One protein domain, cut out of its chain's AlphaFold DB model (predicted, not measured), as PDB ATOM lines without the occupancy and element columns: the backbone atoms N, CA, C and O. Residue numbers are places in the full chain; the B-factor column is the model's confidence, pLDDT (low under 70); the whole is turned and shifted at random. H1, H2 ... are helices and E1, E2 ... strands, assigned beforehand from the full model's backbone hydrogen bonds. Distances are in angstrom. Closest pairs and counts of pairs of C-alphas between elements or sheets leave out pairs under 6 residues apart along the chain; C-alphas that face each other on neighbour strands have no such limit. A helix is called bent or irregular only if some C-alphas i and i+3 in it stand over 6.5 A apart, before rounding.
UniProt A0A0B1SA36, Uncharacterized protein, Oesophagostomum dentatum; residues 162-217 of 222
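This is residues 162 to 217 of the 222 residues of an uncharacterized protein of Oesophagostomum dentatum (UniProt A0A0B1SA36). A small hairpin of two short strands, E1 and E2, lies in the middle of a flat, loosely built domain; the long helix H1 slants past one side of it, the short helix H2 lies next to E1, and a loop after E2 swings out and folds back to the small helix H3. The first residues of H1, 162 to 167, stick out. The printed part has 56 residues, with three named helices and two named strands in the order H1, H2, E1, E2, H3; the sheet, in the order E1, E2, is antiparallel, and the class is mostly helix. The whole is only just loose, close to compact, with a radius of gyration of the C-alphas of 12.4 A and spans of 35 by 31 by 14 A.

H1, residues 162 to 177, stands free over residues 162 to 167. H2, residues 180 to 186, follows H1 by a tight link of 2 residues, yet the two helices are apart. E1, residues 192 to 194, has its closest C-alpha to H2 at Ile 192, 5.9 A from that of Gln 184. E2, residues 200 to 202, forms a hairpin with E1 and is its antiparallel neighbour, with 142 degrees between their directions. N 193 and O 201 are 2.9 A apart and N 201 and O 193 are 2.8 A apart, both within hydrogen-bond range. The closest C-alphas of H1 and E2 are those of Gln 175 and Ile 200, 7.3 A apart. H3, residues 213 to 216, and E2 are near each other, with 5 pairs of C-alphas within 10 A, while H3 is apart from H1, H2 and E1. In H2 every O i to N i+4 pair is within hydrogen-bond range, in H1 11 of 12 are, and H3 is too short for such a pair.

H1 begins at C-alpha 162, (35.712, -47.348, 243.527), and covers 24.3 A to C-alpha 177, (36.414, -26.130, 255.386). It is irregular: C-alphas 174 and 177 are 7.5 A apart. H2 covers 9.8 A, E1 and E2 cover 7.2 A each, and H3 covers 4.9 A, ending at C-alpha 216, (33.620, -46.601, 267.468).

The two C-alphas farthest apart are those of Asp 162 and His 188, at 35.9 A. The printed part has no cut and no long link; E2 to H3, with 10 residues between them, is a short link. The mean pLDDT of the printed part is 85.7, and residue 162 is the one printed residue under 70.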
ATOM      1  N   ASP A 162      36.102 -48.668 244.042       68.06
ATOM      2  CA  ASP A 162      35.712 -47.348 243.527       68.06
ATOM      3  C   ASP A 162      34.624 -46.706 244.392       68.06
ATOM      4  O   ASP A 162      34.646 -45.498 244.625       68.06
ATOM      5  N   ILE A 163      33.684 -47.512 244.900       73.25
ATOM      6  CA  ILE A 163      32.622 -47.043 245.798       73.25
ATOM      7  C   ILE A 163      33.227 -46.589 247.128       73.25
ATOM      8  O   ILE A 163      32.946 -45.469 247.555       73.25
ATOM      9  N   GLU A 164      34.100 -47.399 247.729       74.69
ATOM     10  CA  GLU A 164      34.795 -47.063 248.980       74.69
ATOM     11  C   GLU A 164      35.620 -45.771 248.849       74.69
ATOM     12  O   GLU A 164      35.527 -44.876 249.693       74.69
ATOM     13  N   LEU A 165      36.375 -45.621 247.757       72.88
ATOM     14  CA  LEU A 165      37.116 -44.393 247.452       72.88
ATOM     15  C   LEU A 165      36.180 -43.197 247.251       72.88
ATOM     16  O   LEU A 165      36.460 -42.101 247.739       72.88
ATOM     17  N   SER A 166      35.064 -43.388 246.544       75.94
ATOM     18  CA  SER A 166      34.104 -42.313 246.288       75.94
ATOM     19  C   SER A 166      33.473 -41.787 247.576       75.94
ATOM     20  O   SER A 166      33.334 -40.575 247.738       75.94
ATOM     21  N   GLU A 167      33.157 -42.681 248.513       79.38
ATOM     22  CA  GLU A 167      32.601 -42.328 249.814       79.38
ATOM     23  C   GLU A 167      33.597 -41.469 250.598       79.38
ATOM     24  O   GLU A 167      33.251 -40.371 251.042       79.38
ATOM     25  N   GLN A 168      34.860 -41.905 250.669       77.88
ATOM     26  CA  GLN A 168      35.932 -41.149 251.320       77.88
ATOM     27  C   GLN A 168      36.105 -39.753 250.708       77.88
ATOM     28  O   GLN A 168      36.154 -38.762 251.437       77.88
ATOM     29  N   ILE A 169      36.143 -39.653 249.376       76.31
ATOM     30  CA  ILE A 169      36.319 -38.378 248.666       76.31
ATOM     31  C   ILE A 169      35.176 -37.407 248.975       76.31
ATOM     32  O   ILE A 169      35.426 -36.227 249.229       76.31
ATOM     33  N   VAL A 170      33.928 -37.885 248.973       80.25
ATOM     34  CA  VAL A 170      32.758 -37.047 249.276       80.25
ATOM     35  C   VAL A 170      32.836 -36.513 250.704       80.25
ATOM     36  O   VAL A 170      32.641 -35.317 250.919       80.25
ATOM     37  N   ILE A 171      33.192 -37.362 251.670       82.25
ATOM     38  CA  ILE A 171      33.341 -36.957 253.073       82.25
ATOM     39  C   ILE A 171      34.448 -35.910 253.224       82.25
ATOM     40  O   ILE A 171      34.233 -34.866 253.840       82.25
ATOM     41  N   MET A 172      35.620 -36.149 252.629       80.19
ATOM     42  CA  MET A 172      36.733 -35.196 252.665       80.19
ATOM     43  C   MET A 172      36.349 -33.847 252.051       80.19
ATOM     44  O   MET A 172      36.752 -32.796 252.549       80.19
ATOM     45  N   GLN A 173      35.560 -33.857 250.974       79.12
ATOM     46  CA  GLN A 173      35.104 -32.636 250.322       79.12
ATOM     47  C   GLN A 173      34.139 -31.832 251.204       79.12
ATOM     48  O   GLN A 173      34.287 -30.612 251.285       79.12
ATOM     49  N   GLU A 174      33.195 -32.486 251.882       81.62
ATOM     50  CA  GLU A 174      32.288 -31.826 252.833       81.62
ATOM     51  C   GLU A 174      33.047 -31.248 254.037       81.62
ATOM     52  O   GLU A 174      32.778 -30.136 254.492       81.62
ATOM     53  N   GLN A 175      34.069 -31.958 254.515       86.25
ATOM     54  CA  GLN A 175      34.891 -31.522 255.644       86.25
ATOM     55  C   GLN A 175      35.998 -30.527 255.266       86.25
ATOM     56  O   GLN A 175      36.707 -30.047 256.145       86.25
ATOM     57  N   LYS A 176      36.152 -30.164 253.985       82.75
ATOM     58  CA  LYS A 176      37.280 -29.358 253.479       82.75
ATOM     59  C   LYS A 176      37.471 -28.012 254.188       82.75
ATOM     60  O   LYS A 176      38.583 -27.490 254.227       82.75
ATOM     61  N   TYR A 177      36.394 -27.427 254.700       83.06
ATOM     62  CA  TYR A 177      36.414 -26.130 255.386       83.06
ATOM     63  C   TYR A 177      36.469 -26.250 256.911       83.06
ATOM     64  O   TYR A 177      36.422 -25.239 257.607       83.06
ATOM     65  N   LEU A 178      36.542 -27.472 257.436       84.81
ATOM     66  CA  LEU A 178      36.662 -27.723 258.858       84.81
ATOM     67  C   LEU A 178      38.132 -27.728 259.266       84.81
ATOM     68  O   LEU A 178      38.968 -28.392 258.656       84.81
ATOM     69  N   ASN A 179      38.436 -27.003 260.336       88.06
ATOM     70  CA  ASN A 179      39.748 -27.013 260.956       88.06
ATOM     71  C   ASN A 179      39.697 -27.845 262.246       88.06
ATOM     72  O   ASN A 179      38.899 -27.562 263.143       88.06
ATOM     73  N   LEU A 180      40.551 -28.869 262.341       87.69
ATOM     74  CA  LEU A 180      40.575 -29.789 263.480       87.69
ATOM     75  C   LEU A 180      40.817 -29.063 264.813       87.69
ATOM     76  O   LEU A 180      40.103 -29.324 265.781       87.69
ATOM     77  N   ASP A 181      41.763 -28.122 264.856       89.12
ATOM     78  CA  ASP A 181      42.109 -27.382 266.076       89.12
ATOM     79  C   ASP A 181      40.958 -26.475 266.525       89.12
ATOM     80  O   ASP A 181      40.664 -26.358 267.717       89.12
ATOM     81  N   GLU A 182      40.275 -25.827 265.578       89.69
ATOM     82  CA  GLU A 182      39.090 -25.015 265.873       89.69
ATOM     83  C   GLU A 182      37.942 -25.874 266.403       89.69
ATOM     84  O   GLU A 182      37.261 -25.492 267.360       89.69
ATOM     85  N   MET A 183      37.747 -27.060 265.829       86.38
ATOM     86  CA  MET A 183      36.723 -27.998 266.273       86.38
ATOM     87  C   MET A 183      37.003 -28.545 267.670       86.38
ATOM     88  O   MET A 183      36.090 -28.576 268.494       86.38
ATOM     89  N   GLN A 184      38.247 -28.922 267.962       90.38
ATOM     90  CA  GLN A 184      38.656 -29.368 269.295       90.38
ATOM     91  C   GLN A 184      38.466 -28.267 270.348       90.38
ATOM     92  O   GLN A 184      38.012 -28.544 271.455       90.38
ATOM     93  N   LYS A 185      38.743 -27.002 269.999       90.12
ATOM     94  CA  LYS A 185      38.475 -25.854 270.883       90.12
ATOM     95  C   LYS A 185      36.980 -25.628 271.109       90.12
ATOM     96  O   LYS A 185      36.571 -25.310 272.225       90.12
ATOM     97  N   LYS A 186      36.161 -25.772 270.063       89.25
ATOM     98  CA  LYS A 186      34.706 -25.564 270.126       89.25
ATOM     99  C   LYS A 186      33.996 -26.655 270.932       89.25
ATOM    100  O   LYS A 186      33.079 -26.345 271.688       89.25
ATOM    101  N   PHE A 187      34.419 -27.907 270.786       87.69
ATOM    102  CA  PHE A 187      33.805 -29.073 271.423       87.69
ATOM    103  C   PHE A 187      34.763 -29.720 272.430       87.69
ATOM    104  O   PHE A 187      35.265 -30.820 272.217       87.69
ATOM    105  N   HIS A 188      35.011 -29.022 273.537       85.81
ATOM    106  CA  HIS A 188      35.933 -29.451 274.596       85.81
ATOM    107  C   HIS A 188      35.518 -30.757 275.298       85.81
ATOM    108  O   HIS A 188      36.353 -31.437 275.888       85.81
ATOM    109  N   ASP A 189      34.233 -31.104 275.249       86.88
ATOM    110  CA  ASP A 189      33.651 -32.324 275.812       86.88
ATOM    111  C   ASP A 189      33.810 -33.549 274.894       86.88
ATOM    112  O   ASP A 189      33.546 -34.679 275.311       86.88
ATOM    113  N   LYS A 190      34.245 -33.340 273.646       87.00
ATOM    114  CA  LYS A 190      34.351 -34.374 272.616       87.00
ATOM    115  C   LYS A 190      35.799 -34.606 272.216       87.00
ATOM    116  O   LYS A 190      36.560 -33.676 271.968       87.00
ATOM    117  N   LYS A 191      36.166 -35.876 272.044       90.94
ATOM    118  CA  LYS A 191      37.482 -36.241 271.512       90.94
ATOM    119  C   LYS A 191      37.425 -36.270 269.985       90.94
ATOM    120  O   LYS A 191      37.085 -37.285 269.385       90.94
ATOM    121  N   ILE A 192      37.690 -35.126 269.361       92.44
ATOM    122  CA  ILE A 192      37.691 -34.981 267.901       92.44
ATOM    123  C   ILE A 192      39.093 -35.281 267.369       92.44
ATOM    124  O   ILE A 192      40.070 -34.691 267.826       92.44
ATOM    125  N   VAL A 193      39.189 -36.198 266.414       90.94
ATOM    126  CA  VAL A 193      40.449 -36.680 265.832       90.94
ATOM    127  C   VAL A 193      40.335 -36.743 264.313       90.94
ATOM    128  O   VAL A 193      39.234 -36.826 263.777       90.94
ATOM    129  N   SER A 194      41.465 -36.711 263.614       90.00
ATOM    130  CA  SER A 194      41.528 -37.015 262.184       90.00
ATOM    131  C   SER A 194      42.064 -38.435 261.999       90.00
ATOM    132  O   SER A 194      42.960 -38.848 262.739       90.00
ATOM    133  N   ASP A 195      41.480 -39.200 261.080       87.12
ATOM    134  CA  ASP A 195      41.953 -40.548 260.758       87.12
ATOM    135  C   ASP A 195      43.095 -40.551 259.727       87.12
ATOM    136  O   ASP A 195      43.581 -39.510 259.286       87.12
ATOM    137  N   GLN A 196      43.535 -41.750 259.332       82.75
ATOM    138  CA  GLN A 196      44.620 -41.940 258.361       82.75
ATOM    139  C   GLN A 196      44.333 -41.357 256.965       82.75
ATOM    140  O   GLN A 196      45.264 -41.186 256.183       82.75
ATOM    141  N   TYR A 197      43.072 -41.050 256.652       80.81
ATOM    142  CA  TYR A 197      42.644 -40.457 255.386       80.81
ATOM    143  C   TYR A 197      42.403 -38.946 255.504       80.81
ATOM    144  O   TYR A 197      42.024 -38.304 254.528       80.81
ATOM    145  N   GLY A 198      42.624 -38.357 256.683       83.88
ATOM    146  CA  GLY A 198      42.356 -36.945 256.939       83.88
ATOM    147  C   GLY A 198      40.897 -36.647 257.297       83.88
ATOM    148  O   GLY A 198      40.549 -35.481 257.475       83.88
ATOM    149  N   ILE A 199      40.041 -37.665 257.442       89.88
ATOM    150  CA  ILE A 199      38.622 -37.489 257.770       89.88
ATOM    151  C   ILE A 199      38.480 -37.195 259.264       89.88
ATOM    152  O   ILE A 199      38.999 -37.916 260.119       89.88
ATOM    153  N   ILE A 200      37.751 -36.132 259.590       92.44
ATOM    154  CA  ILE A 200      37.478 -35.721 260.965       92.44
ATOM    155  C   ILE A 200      36.394 -36.624 261.562       92.44
ATOM    156  O   ILE A 200      35.299 -36.778 261.012       92.44
ATOM    157  N   ARG A 201      36.695 -37.212 262.718       92.75
ATOM    158  CA  ARG A 201      35.864 -38.173 263.447       92.75
ATOM    159  C   ARG A 201      35.777 -37.818 264.924       92.75
ATOM    160  O   ARG A 201      36.627 -37.118 265.474       92.75
ATOM    161  N   HIS A 202      34.752 -38.340 265.583       91.44
ATOM    162  CA  HIS A 202      34.599 -38.267 267.029       91.44
ATOM    163  C   HIS A 202      34.900 -39.621 267.663       91.44
ATOM    164  O   HIS A 202      34.178 -40.584 267.438       91.44
ATOM    165  N   GLU A 203      35.928 -39.694 268.498       91.12
ATOM    166  CA  GLU A 203      36.283 -40.906 269.225       91.12
ATOM    167  C   GLU A 203      35.313 -41.124 270.399       91.12
ATOM    168  O   GLU A 203      35.352 -40.423 271.410       91.12
ATOM    169  N   SER A 204      34.407 -42.099 270.268       88.44
ATOM    170  CA  SER A 204      33.419 -42.395 271.311       88.44
ATOM    171  C   SER A 204      34.012 -43.201 272.473       88.44
ATOM    172  O   SER A 204      35.079 -43.799 272.366       88.44
ATOM    173  N   ARG A 205      33.251 -43.346 273.564       89.12
ATOM    174  CA  ARG A 205      33.584 -44.239 274.692       89.12
ATOM    175  C   ARG A 205      33.629 -45.737 274.343       89.12
ATOM    176  O   ARG A 205      34.013 -46.540 275.186       89.12
ATOM    177  N   LEU A 206      33.211 -46.132 273.137       90.25
ATOM    178  CA  LEU A 206      33.102 -47.531 272.707       90.25
ATOM    179  C   LEU A 206      34.364 -48.059 272.002       90.25
ATOM    180  O   LEU A 206      34.287 -49.080 271.322       90.25
ATOM    181  N   GLN A 207      35.532 -47.426 272.171       90.06
ATOM    182  CA  GLN A 207      36.768 -47.848 271.483       90.06
ATOM    183  C   GLN A 207      37.131 -49.325 271.712       90.06
ATOM    184  O   GLN A 207      37.596 -50.009 270.797       90.06
ATOM    185  N   ASN A 208      36.836 -49.843 272.907       89.69
ATOM    186  CA  ASN A 208      37.140 -51.222 273.296       89.69
ATOM    187  C   ASN A 208      36.062 -52.243 272.881       89.69
ATOM    188  O   ASN A 208      36.243 -53.437 273.099       89.69
ATOM    189  N   ALA A 209      34.935 -51.811 272.306       87.19
ATOM    190  CA  ALA A 209      33.864 -52.718 271.895       87.19
ATOM    191  C   ALA A 209      34.223 -53.470 270.598       87.19
ATOM    192  O   ALA A 209      34.945 -52.957 269.744       87.19
ATOM    193  N   CYS A 210      33.692 -54.679 270.410       92.69
ATOM    194  CA  CYS A 210      33.847 -55.439 269.163       92.69
ATOM    195  C   CYS A 210      32.811 -54.985 268.115       92.69
ATOM    196  O   CYS A 210      31.910 -55.736 267.754       92.69
ATOM    197  N   ILE A 211      32.906 -53.727 267.678       90.69
ATOM    198  CA  ILE A 211      32.003 -53.092 266.701       90.69
ATOM    199  C   ILE A 211      32.804 -52.432 265.562       90.69
ATOM    200  O   ILE A 211      33.995 -52.175 265.751       90.69
ATOM    201  N   PRO A 212      32.189 -52.149 264.397       89.19
ATOM    202  CA  PRO A 212      32.870 -51.499 263.274       89.19
ATOM    203  C   PRO A 212      33.476 -50.137 263.635       89.19
ATOM    204  O   PRO A 212      32.977 -49.440 264.522       89.19
ATOM    205  N   GLN A 213      34.527 -49.729 262.916       83.81
ATOM    206  CA  GLN A 213      35.267 -48.498 263.211       83.81
ATOM    207  C   GLN A 213      34.391 -47.244 263.129       83.81
ATOM    208  O   GLN A 213      34.529 -46.368 263.976       83.81
ATOM    209  N   ASP A 214      33.444 -47.178 262.194       86.94
ATOM    210  CA  ASP A 214      32.516 -46.044 262.096       86.94
ATOM    211  C   ASP A 214      31.563 -45.948 263.292       86.94
ATOM    212  O   ASP A 214      31.112 -44.861 263.638       86.94
ATOM    213  N   ALA A 215      31.293 -47.061 263.981       86.88
ATOM    214  CA  ALA A 215      30.517 -47.058 265.217       86.88
ATOM    215  C   ALA A 215      31.376 -46.662 266.431       86.88
ATOM    216  O   ALA A 215      30.887 -46.004 267.351       86.88
ATOM    217  N   LYS A 216      32.664 -47.036 266.437       91.12
ATOM    218  CA  LYS A 216      33.620 -46.601 267.468       91.12
ATOM    219  C   LYS A 216      33.918 -45.116 267.350       91.12
ATOM    220  O   LYS A 216      33.889 -44.404 268.355       91.12
ATOM    221  N   SER A 217      34.181 -44.662 266.133       91.62
ATOM    222  CA  SER A 217      34.623 -43.308 265.835       91.62
ATOM    223  C   SER A 217      33.836 -42.725 264.660       91.62
ATOM    224  O   SER A 217      34.353 -42.685 263.536       91.62
TER     225      SER A 217